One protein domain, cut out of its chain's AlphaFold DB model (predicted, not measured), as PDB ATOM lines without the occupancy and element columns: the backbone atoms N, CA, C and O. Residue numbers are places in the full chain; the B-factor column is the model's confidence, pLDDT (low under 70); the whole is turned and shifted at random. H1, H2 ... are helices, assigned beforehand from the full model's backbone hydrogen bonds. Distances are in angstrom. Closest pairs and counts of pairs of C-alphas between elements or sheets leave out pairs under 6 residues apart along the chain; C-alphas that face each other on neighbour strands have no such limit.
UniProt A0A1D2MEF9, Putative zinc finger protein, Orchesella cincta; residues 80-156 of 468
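AT A GLANCE: This is residues 80 to 156 of the 468 residues of the protein "Putative zinc finger protein" of Orchesella cincta (UniProt A0A1D2MEF9). The long helix H2 is the spine of this domain: H1 folds against its first part as a helical hairpin, and H3 packs on H2 farther along, near Leu 126. Before H1, residues 80 to 94 make a loop that folds back on itself, with residues 82 to 83 and 91 to 92 in a short antiparallel pairing. The printed part has 77 residues with three named helices, in the order H1, H2, H3, and no named strand; the class is all helix. It is compact, with a radius of gyration of the C-alphas of 12.4 A and spans of 35 by 24 by 17 A.

IN THESE COORDINATES: H2, residues 111 to 129, is the longest helix, 27.1 A from C-alpha 111 at (51.373, 34.348, 9.449) to C-alpha 129 at (44.122, 21.464, 32.111). H1, residues 95 to 104, measures 14.1 A and begins with C-alpha 95 at (47.608, 34.300, 21.036). H3, residues 144 to 154, measures 15.6 A and ends with C-alpha 154 at (38.845, 29.247, 36.722).

HOW THE PARTS SIT: H2 touches H1 with residues 111 to 118 alone; their closest C-alphas are those of Ala 99 and Ala 114, 5.0 A apart. The two form a hairpin, running opposite ways at a steep tilt of 43 degrees. H2 also touches H3, with the C-alphas of Leu 126 and Val 148 closest at 6.3 A. These run the same way at a shallow tilt of 34 degrees, only just short of steep. H1 and H3 are close but not clearly touching: their closest C-alphas, those of His 95 and Cys 145, are 7.1 A apart. In H1, H2 and H3 every O i to N i+4 pair is within hydrogen-bond range.

THE WHOLE: The two C-alphas farthest apart, those of Met 106 and Asp 132, are 35.2 A apart. The printed part has no cut. The link from H1 to H2 is short, with 6 residues, and that from H2 to H3 is long, with 14. The mean pLDDT of the printed part is 85.0; residues 132 to 138 and residue 156 are under 70.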
ATOM      1  N   LYS A  80      50.981  31.192  31.314       89.44
ATOM      2  CA  LYS A  80      51.419  31.443  29.940       89.44
ATOM      3  C   LYS A  80      51.011  30.234  29.096       89.44
ATOM      4  O   LYS A  80      51.830  29.326  28.949       89.44
ATOM      5  N   PRO A  81      49.756  30.162  28.598       88.81
ATOM      6  CA  PRO A  81      49.277  29.045  27.782       88.81
ATOM      7  C   PRO A  81      50.039  28.911  26.465       88.81
ATOM      8  O   PRO A  81      50.286  27.804  25.992       88.81
ATOM      9  N   TYR A  82      50.442  30.044  25.885       93.12
ATOM     10  CA  TYR A  82      51.136  30.110  24.608       93.12
ATOM     11  C   TYR A  82      52.649  30.103  24.843       93.12
ATOM     12  O   TYR A  82      53.277  31.160  24.935       93.12
ATOM     13  N   LYS A  83      53.223  28.904  24.991       93.81
ATOM     14  CA  LYS A  83      54.673  28.681  25.123       93.81
ATOM     15  C   LYS A  83      55.278  28.257  23.787       93.81
ATOM     16  O   LYS A  83      54.683  27.464  23.060       93.81
ATOM     17  N   CYS A  84      56.464  28.776  23.486       93.81
ATOM     18  CA  CYS A  84      57.270  28.351  22.348       93.81
ATOM     19  C   CYS A  84      58.046  27.062  22.673       93.81
ATOM     20  O   CYS A  84      57.969  26.533  23.785       93.81
ATOM     21  N   ASN A  85      58.816  26.561  21.706       89.56
ATOM     22  CA  ASN A  85      59.691  25.410  21.914       89.56
ATOM     23  C   ASN A  85      60.737  25.698  23.015       89.56
ATOM     24  O   ASN A  85      61.168  26.848  23.154       89.56
ATOM     25  N   PRO A  86      61.195  24.679  23.774       87.00
ATOM     26  CA  PRO A  86      62.072  24.880  24.934       87.00
ATOM     27  C   PRO A  86      63.364  25.652  24.635       87.00
ATOM     28  O   PRO A  86      63.784  26.464  25.450       87.00
ATOM     29  N   SER A  87      63.940  25.470  23.442       87.38
ATOM     30  CA  SER A  87      65.137  26.185  22.967       87.38
ATOM     31  C   SER A  87      64.948  27.696  22.780       87.38
ATOM     32  O   SER A  87      65.930  28.429  22.709       87.38
ATOM     33  N   CYS A  88      63.704  28.175  22.697       91.94
ATOM     34  CA  CYS A  88      63.373  29.593  22.608       91.94
ATOM     35  C   CYS A  88      63.003  30.202  23.976       91.94
ATOM     36  O   CYS A  88      63.186  31.399  24.193       91.94
ATOM     37  N   GLY A  89      62.432  29.406  24.888       88.88
ATOM     38  CA  GLY A  89      62.013  29.835  26.231       88.88
ATOM     39  C   GLY A  89      60.844  30.837  26.293       88.88
ATOM     40  O   GLY A  89      60.294  31.065  27.369       88.88
ATOM     41  N   TYR A  90      60.428  31.430  25.169       92.50
ATOM     42  CA  TYR A  90      59.372  32.444  25.130       92.50
ATOM     43  C   TYR A  90      57.993  31.888  25.526       92.50
ATOM     44  O   TYR A  90      57.588  30.815  25.074       92.50
ATOM     45  N   GLY A  91      57.223  32.654  26.305       92.06
ATOM     46  CA  GLY A  91      55.841  32.320  26.648       92.06
ATOM     47  C   GLY A  91      54.991  33.541  27.008       92.06
ATOM     48  O   GLY A  91      55.492  34.512  27.571       92.06
ATOM     49  N   THR A  92      53.698  33.495  26.680       91.75
ATOM     50  CA  THR A  92      52.741  34.598  26.880       91.75
ATOM     51  C   THR A  92      51.330  34.089  27.191       91.75
ATOM     52  O   THR A  92      50.942  32.968  26.860       91.75
ATOM     53  N   ASP A  93      50.561  34.962  27.830       87.75
ATOM     54  CA  ASP A  93      49.119  34.906  28.059       87.75
ATOM     55  C   ASP A  93      48.263  35.017  26.773       87.75
ATOM     56  O   ASP A  93      47.097  34.623  26.785       87.75
ATOM     57  N   ARG A  94      48.799  35.549  25.657       88.31
ATOM     58  CA  ARG A  94      48.002  35.945  24.471       88.31
ATOM     59  C   ARG A  94      48.458  35.332  23.148       88.31
ATOM     60  O   ARG A  94      49.594  35.518  22.714       88.31
ATOM     61  N   HIS A  95      47.487  34.780  22.418       90.44
ATOM     62  CA  HIS A  95      47.608  34.300  21.036       90.44
ATOM     63  C   HIS A  95      48.307  35.302  20.097       90.44
ATOM     64  O   HIS A  95      49.249  34.947  19.396       90.44
ATOM     65  N   GLU A  96      47.890  36.574  20.101       89.69
ATOM     66  CA  GLU A  96      48.462  37.623  19.238       89.69
ATOM     67  C   GLU A  96      49.952  37.880  19.500       89.69
ATOM     68  O   GLU A  96      50.728  38.089  18.566       89.69
ATOM     69  N   ASN A  97      50.362  37.865  20.773       91.44
ATOM     70  CA  ASN A  97      51.760  38.030  21.160       91.44
ATOM     71  C   ASN A  97      52.590  36.842  20.656       91.44
ATOM     72  O   ASN A  97      53.681  37.046  20.124       91.44
ATOM     73  N   PHE A  98      52.047  35.627  20.768       93.06
ATOM     74  CA  PHE A  98      52.691  34.395  20.324       93.06
ATOM     75  C   PHE A  98      52.817  34.314  18.795       93.06
ATOM     76  O   PHE A  98      53.920  34.139  18.285       93.06
ATOM     77  N   ALA A  99      51.743  34.567  18.044       92.25
ATOM     78  CA  ALA A  99      51.794  34.608  16.580       92.25
ATOM     79  C   ALA A  99      52.741  35.715  16.063       92.25
ATOM     80  O   ALA A  99      53.495  35.510  15.108       92.25
ATOM     81  N   ARG A 100      52.786  36.881  16.731       92.88
ATOM     82  CA  ARG A 100      53.768  37.943  16.436       92.88
ATOM     83  C   ARG A 100      55.207  37.524  16.762       92.88
ATOM     84  O   ARG A 100      56.126  37.940  16.061       92.88
ATOM     85  N   HIS A 101      55.410  36.725  17.804       92.81
ATOM     86  CA  HIS A 101      56.712  36.162  18.156       92.81
ATOM     87  C   HIS A 101      57.190  35.128  17.121       92.81
ATOM     88  O   HIS A 101      58.334  35.211  16.684       92.81
ATOM     89  N   LEU A 102      56.325  34.219  16.664       92.12
ATOM     90  CA  LEU A 102      56.680  33.223  15.643       92.12
ATOM     91  C   LEU A 102      57.004  33.865  14.281       92.12
ATOM     92  O   LEU A 102      57.980  33.487  13.636       92.12
ATOM     93  N   THR A 103      56.240  34.886  13.877       92.12
ATOM     94  CA  THR A 103      56.447  35.605  12.602       92.12
ATOM     95  C   THR A 103      57.638  36.569  12.603       92.12
ATOM     96  O   THR A 103      58.275  36.747  11.569       92.12
ATOM     97  N   LYS A 104      57.945  37.235  13.730       85.38
ATOM     98  CA  LYS A 104      58.972  38.305  13.791       85.38
ATOM     99  C   LYS A 104      60.201  37.988  14.641       85.38
ATOM    100  O   LYS A 104      61.152  38.765  14.632       85.38
ATOM    101  N   GLY A 105      60.160  36.912  15.419       77.31
ATOM    102  CA  GLY A 105      61.279  36.428  16.220       77.31
ATOM    103  C   GLY A 105      62.197  35.496  15.429       77.31
ATOM    104  O   GLY A 105      62.197  35.477  14.199       77.31
ATOM    105  N   MET A 106      62.961  34.681  16.158       79.00
ATOM    106  CA  MET A 106      63.934  33.740  15.589       79.00
ATOM    107  C   MET A 106      63.328  32.706  14.619       79.00
ATOM    108  O   MET A 106      64.042  32.209  13.756       79.00
ATOM    109  N   HIS A 107      62.027  32.414  14.729       85.25
ATOM    110  CA  HIS A 107      61.355  31.363  13.955       85.25
ATOM    111  C   HIS A 107      60.949  31.776  12.530       85.25
ATOM    112  O   HIS A 107      60.798  30.898  11.690       85.25
ATOM    113  N   LYS A 108      60.799  33.083  12.247       87.25
ATOM    114  CA  LYS A 108      60.498  33.653  10.911       87.25
ATOM    115  C   LYS A 108      59.357  32.958  10.133       87.25
ATOM    116  O   LYS A 108      59.399  32.898   8.907       87.25
ATOM    117  N   MET A 109      58.353  32.436  10.835       88.62
ATOM    118  CA  MET A 109      57.261  31.655  10.236       88.62
ATOM    119  C   MET A 109      56.322  32.544   9.409       88.62
ATOM    120  O   MET A 109      56.229  33.751   9.662       88.62
ATOM    121  N   SER A 110      55.570  31.961   8.471       93.69
ATOM    122  CA  SER A 110      54.437  32.664   7.858       93.69
ATOM    123  C   SER A 110      53.367  33.002   8.906       93.69
ATOM    124  O   SER A 110      53.345  32.477  10.026       93.69
ATOM    125  N   LYS A 111      52.460  33.915   8.558       89.31
ATOM    126  CA  LYS A 111      51.373  34.348   9.449       89.31
ATOM    127  C   LYS A 111      50.361  33.218   9.678       89.31
ATOM    128  O   LYS A 111      49.748  33.140  10.742       89.31
ATOM    129  N   GLU A 112      50.233  32.345   8.692       91.25
ATOM    130  CA  GLU A 112      49.332  31.208   8.615       91.25
ATOM    131  C   GLU A 112      49.865  30.070   9.500       91.25
ATOM    132  O   GLU A 112      49.215  29.718  10.486       91.25
ATOM    133  N   GLU A 113      51.109  29.624   9.286       91.44
ATOM    134  CA  GLU A 113      51.777  28.632  10.147       91.44
ATOM    135  C   GLU A 113      51.869  29.100  11.608       91.44
ATOM    136  O   GLU A 113      51.692  28.309  12.537       91.44
ATOM    137  N   ALA A 114      52.124  30.393  11.843       90.94
ATOM    138  CA  ALA A 114      52.147  30.966  13.187       90.94
ATOM    139  C   ALA A 114      50.767  30.936  13.869       90.94
ATOM    140  O   ALA A 114      50.686  30.774  15.088       90.94
ATOM    141  N   SER A 115      49.683  31.068  13.096       90.00
ATOM    142  CA  SER A 115      48.305  30.920  13.573       90.00
ATOM    143  C   SER A 115      48.003  29.462  13.925       90.00
ATOM    144  O   SER A 115      47.515  29.180  15.017       90.00
ATOM    145  N   ASP A 116      48.362  28.507  13.067       91.06
ATOM    146  CA  ASP A 116      48.126  27.078  13.322       91.06
ATOM    147  C   ASP A 116      49.004  26.513  14.451       91.06
ATOM    148  O   ASP A 116      48.543  25.723  15.281       91.06
ATOM    149  N   THR A 117      50.231  27.014  14.594       91.81
ATOM    150  CA  THR A 117      51.084  26.738  15.761       91.81
ATOM    151  C   THR A 117      50.463  27.306  17.042       91.81
ATOM    152  O   THR A 117      50.432  26.636  18.074       91.81
ATOM    153  N   ALA A 118      49.882  28.508  16.995       91.00
ATOM    154  CA  ALA A 118      49.170  29.078  18.139       91.00
ATOM    155  C   ALA A 118      47.900  28.283  18.512       91.00
ATOM    156  O   ALA A 118      47.630  28.098  19.703       91.00
ATOM    157  N   LYS A 119      47.162  27.749  17.526       90.06
ATOM    158  CA  LYS A 119      46.010  26.852  17.744       90.06
ATOM    159  C   LYS A 119      46.430  25.518  18.368       90.06
ATOM    160  O   LYS A 119      45.825  25.084  19.346       90.06
ATOM    161  N   THR A 120      47.468  24.865  17.845       91.62
ATOM    162  CA  THR A 120      47.930  23.563  18.365       91.62
ATOM    163  C   THR A 120      48.485  23.673  19.787       91.62
ATOM    164  O   THR A 120      48.158  22.832  20.629       91.62
ATOM    165  N   VAL A 121      49.225  24.743  20.108       92.88
ATOM    166  CA  VAL A 121      49.669  25.044  21.481       92.88
ATOM    167  C   VAL A 121      48.479  25.302  22.416       92.88
ATOM    168  O   VAL A 121      48.432  24.727  23.503       92.88
ATOM    169  N   ALA A 122      47.471  26.073  21.990       90.81
ATOM    170  CA  ALA A 122      46.248  26.300  22.769       90.81
ATOM    171  C   ALA A 122      45.446  25.008  23.033       90.81
ATOM    172  O   ALA A 122      45.031  24.757  24.165       90.81
ATOM    173  N   LEU A 123      45.275  24.151  22.021       90.06
ATOM    174  CA  LEU A 123      44.619  22.847  22.173       90.06
ATOM    175  C   LEU A 123      45.412  21.911  23.094       90.06
ATOM    176  O   LEU A 123      44.810  21.189  23.890       90.06
ATOM    177  N   LYS A 124      46.750  21.930  23.029       91.81
ATOM    178  CA  LYS A 124      47.613  21.191  23.964       91.81
ATOM    179  C   LYS A 124      47.436  21.704  25.395       91.81
ATOM    180  O   LYS A 124      47.269  20.892  26.298       91.81
ATOM    181  N   TYR A 125      47.401  23.025  25.591       90.44
ATOM    182  CA  TYR A 125      47.159  23.629  26.901       90.44
ATOM    183  C   TYR A 125      45.817  23.184  27.495       90.44
ATOM    184  O   TYR A 125      45.781  22.708  28.628       90.44
ATOM    185  N   LEU A 126      44.730  23.261  26.722       89.12
ATOM    186  CA  LEU A 126      43.410  22.814  27.169       89.12
ATOM    187  C   LEU A 126      43.398  21.323  27.533       89.12
ATOM    188  O   LEU A 126      42.972  20.975  28.632       89.12
ATOM    189  N   LYS A 127      43.945  20.449  26.674       88.56
ATOM    190  CA  LYS A 127      44.000  18.989  26.906       88.56
ATOM    191  C   LYS A 127      44.763  18.589  28.174       88.56
ATOM    192  O   LYS A 127      44.515  17.506  28.701       88.56
ATOM    193  N   SER A 128      45.666  19.441  28.658       88.44
ATOM    194  CA  SER A 128      46.403  19.245  29.911       88.44
ATOM    195  C   SER A 128      45.723  19.842  31.150       88.44
ATOM    196  O   SER A 128      46.161  19.534  32.253       88.44
ATOM    197  N   ASN A 129      44.696  20.690  31.001       84.06
ATOM    198  CA  ASN A 129      44.122  21.464  32.111       84.06
ATOM    199  C   ASN A 129      42.600  21.315  32.296       84.06
ATOM    200  O   ASN A 129      42.108  21.604  33.384       84.06
ATOM    201  N   THR A 130      41.844  20.838  31.301       82.94
ATOM    202  CA  THR A 130      40.426  20.471  31.486       82.94
ATOM    203  C   THR A 130      40.275  18.997  31.846       82.94
ATOM    204  O   THR A 130      40.987  18.148  31.303       82.94
ATOM    205  N   LYS A 131      39.271  18.668  32.662       73.69
ATOM    206  CA  LYS A 131      38.861  17.274  32.909       73.69
ATOM    207  C   LYS A 131      38.121  16.686  31.692       73.69
ATOM    208  O   LYS A 131      38.369  15.541  31.314       73.69
ATOM    209  N   ASP A 132      37.318  17.502  31.009       67.88
ATOM    210  CA  ASP A 132      36.418  17.101  29.915       67.88
ATOM    211  C   ASP A 132      37.109  16.977  28.549       67.88
ATOM    212  O   ASP A 132      36.866  17.731  27.602       67.88
ATOM    213  N   LYS A 133      37.967  15.960  28.419       65.50
ATOM    214  CA  LYS A 133      38.770  15.683  27.212       65.50
ATOM    215  C   LYS A 133      37.956  15.495  25.920       65.50
ATOM    216  O   LYS A 133      38.520  15.652  24.839       65.50
ATOM    217  N   ASN A 134      36.663  15.166  26.006       57.50
ATOM    218  CA  ASN A 134      35.797  15.021  24.831       57.50
ATOM    219  C   ASN A 134      35.315  16.369  24.269       57.50
ATOM    220  O   ASN A 134      35.361  16.544  23.055       57.50
ATOM    221  N   SER A 135      34.969  17.346  25.116       61.25
ATOM    222  CA  SER A 135      34.497  18.672  24.668       61.25
ATOM    223  C   SER A 135      35.559  19.441  23.858       61.25
ATOM    224  O   SER A 135      35.242  20.275  23.014       61.25
ATOM    225  N   LEU A 136      36.840  19.101  24.033       61.38
ATOM    226  CA  LEU A 136      37.962  19.715  23.317       61.38
ATOM    227  C   LEU A 136      38.139  19.282  21.852       61.38
ATOM    228  O   LEU A 136      39.033  19.809  21.186       61.38
ATOM    229  N   ARG A 137      37.378  18.301  21.347       58.84
ATOM    230  CA  ARG A 137      37.547  17.807  19.965       58.84
ATOM    231  C   ARG A 137      36.907  18.717  18.913       58.84
ATOM    232  O   ARG A 137      37.338  18.687  17.767       58.84
ATOM    233  N   GLU A 138      35.936  19.535  19.314       66.75
ATOM    234  CA  GLU A 138      35.031  20.260  18.406       66.75
ATOM    235  C   GLU A 138      35.120  21.792  18.534       66.75
ATOM    236  O   GLU A 138      34.379  22.514  17.872       66.75
ATOM    237  N   ILE A 139      36.027  22.323  19.365       75.00
ATOM    238  CA  ILE A 139      36.163  23.775  19.572       75.00
ATOM    239  C   ILE A 139      36.684  24.441  18.282       75.00
ATOM    240  O   ILE A 139      37.849  24.232  17.925       75.00
ATOM    241  N   PRO A 140      35.892  25.291  17.595       79.06
ATOM    242  CA  PRO A 140      36.352  25.961  16.387       79.06
ATOM    243  C   PRO A 140      37.409  27.018  16.729       79.06
ATOM    244  O   PRO A 140      37.400  27.617  17.808       79.06
ATOM    245  N   ALA A 141      38.306  27.290  15.780       75.81
ATOM    246  CA  ALA A 141      39.496  28.120  15.998       75.81
ATOM    247  C   ALA A 141      39.207  29.539  16.538       75.81
ATOM    248  O   ALA A 141      40.043  30.100  17.242       75.81
ATOM    249  N   SER A 142      38.026  30.102  16.261       79.06
ATOM    250  CA  SER A 142      37.563  31.382  16.818       79.06
ATOM    251  C   SER A 142      37.298  31.323  18.328       79.06
ATOM    252  O   SER A 142      37.691  32.228  19.061       79.06
ATOM    253  N   LYS A 143      36.681  30.238  18.811       83.62
ATOM    254  CA  LYS A 143      36.268  30.042  20.214       83.62
ATOM    255  C   LYS A 143      37.428  29.570  21.107       83.62
ATOM    256  O   LYS A 143      37.417  29.771  22.320       83.62
ATOM    257  N   LEU A 144      38.480  29.016  20.498       85.38
ATOM    258  CA  LEU A 144      39.664  28.461  21.164       85.38
ATOM    259  C   LEU A 144      40.377  29.445  22.114       85.38
ATOM    260  O   LEU A 144      40.772  29.063  23.215       85.38
ATOM    261  N   CYS A 145      40.506  30.720  21.730       83.81
ATOM    262  CA  CYS A 145      41.124  31.745  22.581       83.81
ATOM    263  C   CYS A 145      40.262  32.113  23.804       83.81
ATOM    264  O   CYS A 145      40.810  32.460  24.851       83.81
ATOM    265  N   GLY A 146      38.932  32.017  23.693       84.00
ATOM    266  CA  GLY A 146      38.008  32.170  24.820       84.00
ATOM    267  C   GLY A 146      38.085  30.977  25.774       84.00
ATOM    268  O   GLY A 146      38.240  31.162  26.979       84.00
ATOM    269  N   ALA A 147      38.090  29.755  25.230       86.06
ATOM    270  CA  ALA A 147      38.216  28.519  26.004       86.06
ATOM    271  C   ALA A 147      39.515  28.466  26.832       86.06
ATOM    272  O   ALA A 147      39.462  28.194  28.030       86.06
ATOM    273  N   VAL A 148      40.670  28.798  26.233       86.38
ATOM    274  CA  VAL A 148      41.951  28.915  26.966       86.38
ATOM    275  C   VAL A 148      41.827  29.905  28.125       86.38
ATOM    276  O   VAL A 148      42.244  29.600  29.241       86.38
ATOM    277  N   ARG A 149      41.224  31.074  27.881       85.56
ATOM    278  CA  ARG A 149      41.072  32.120  28.898       85.56
ATOM    279  C   ARG A 149      40.150  31.687  30.041       85.56
ATOM    280  O   ARG A 149      40.465  31.987  31.187       85.56
ATOM    281  N   LYS A 150      39.068  30.949  29.760       83.56
ATOM    282  CA  LYS A 150      38.163  30.394  30.785       83.56
ATOM    283  C   LYS A 150      38.926  29.514  31.779       83.56
ATOM    284  O   LYS A 150      38.880  29.785  32.970       83.56
ATOM    285  N   VAL A 151      39.705  28.551  31.282       85.38
ATOM    286  CA  VAL A 151      40.478  27.608  32.117       85.38
ATOM    287  C   VAL A 151      41.561  28.311  32.947       85.38
ATOM    288  O   VAL A 151      41.803  27.937  34.092       85.38
ATOM    289  N   VAL A 152      42.193  29.356  32.399       84.44
ATOM    290  CA  VAL A 152      43.134  30.203  33.154       84.44
ATOM    291  C   VAL A 152      42.417  30.953  34.286       84.44
ATOM    292  O   VAL A 152      42.918  31.007  35.405       84.44
ATOM    293  N   LEU A 153      41.233  31.519  34.029       80.25
ATOM    294  CA  LEU A 153      40.488  32.308  35.018       80.25
ATOM    295  C   LEU A 153      39.776  31.455  36.080       80.25
ATOM    296  O   LEU A 153      39.644  31.909  37.215       80.25
ATOM    297  N   GLU A 154      39.382  30.222  35.758       80.12
ATOM    298  CA  GLU A 154      38.845  29.247  36.722       80.12
ATOM    299  C   GLU A 154      39.845  28.945  37.845       80.12
ATOM    300  O   GLU A 154      39.473  28.942  39.014       80.12
ATOM    301  N   LYS A 155      41.133  28.790  37.511       72.12
ATOM    302  CA  LYS A 155      42.219  28.615  38.495       72.12
ATOM    303  C   LYS A 155      42.469  29.842  39.369       72.12
ATOM    304  O   LYS A 155      43.117  29.731  40.403       72.12
ATOM    305  N   CYS A 156      42.009  31.016  38.943       64.88
ATOM    306  CA  CYS A 156      42.337  32.274  39.600       64.88
ATOM    307  C   CYS A 156      41.488  32.535  40.856       64.88
ATOM    308  O   CYS A 156      41.805  33.464  41.588       64.88
TER     309      CYS A 156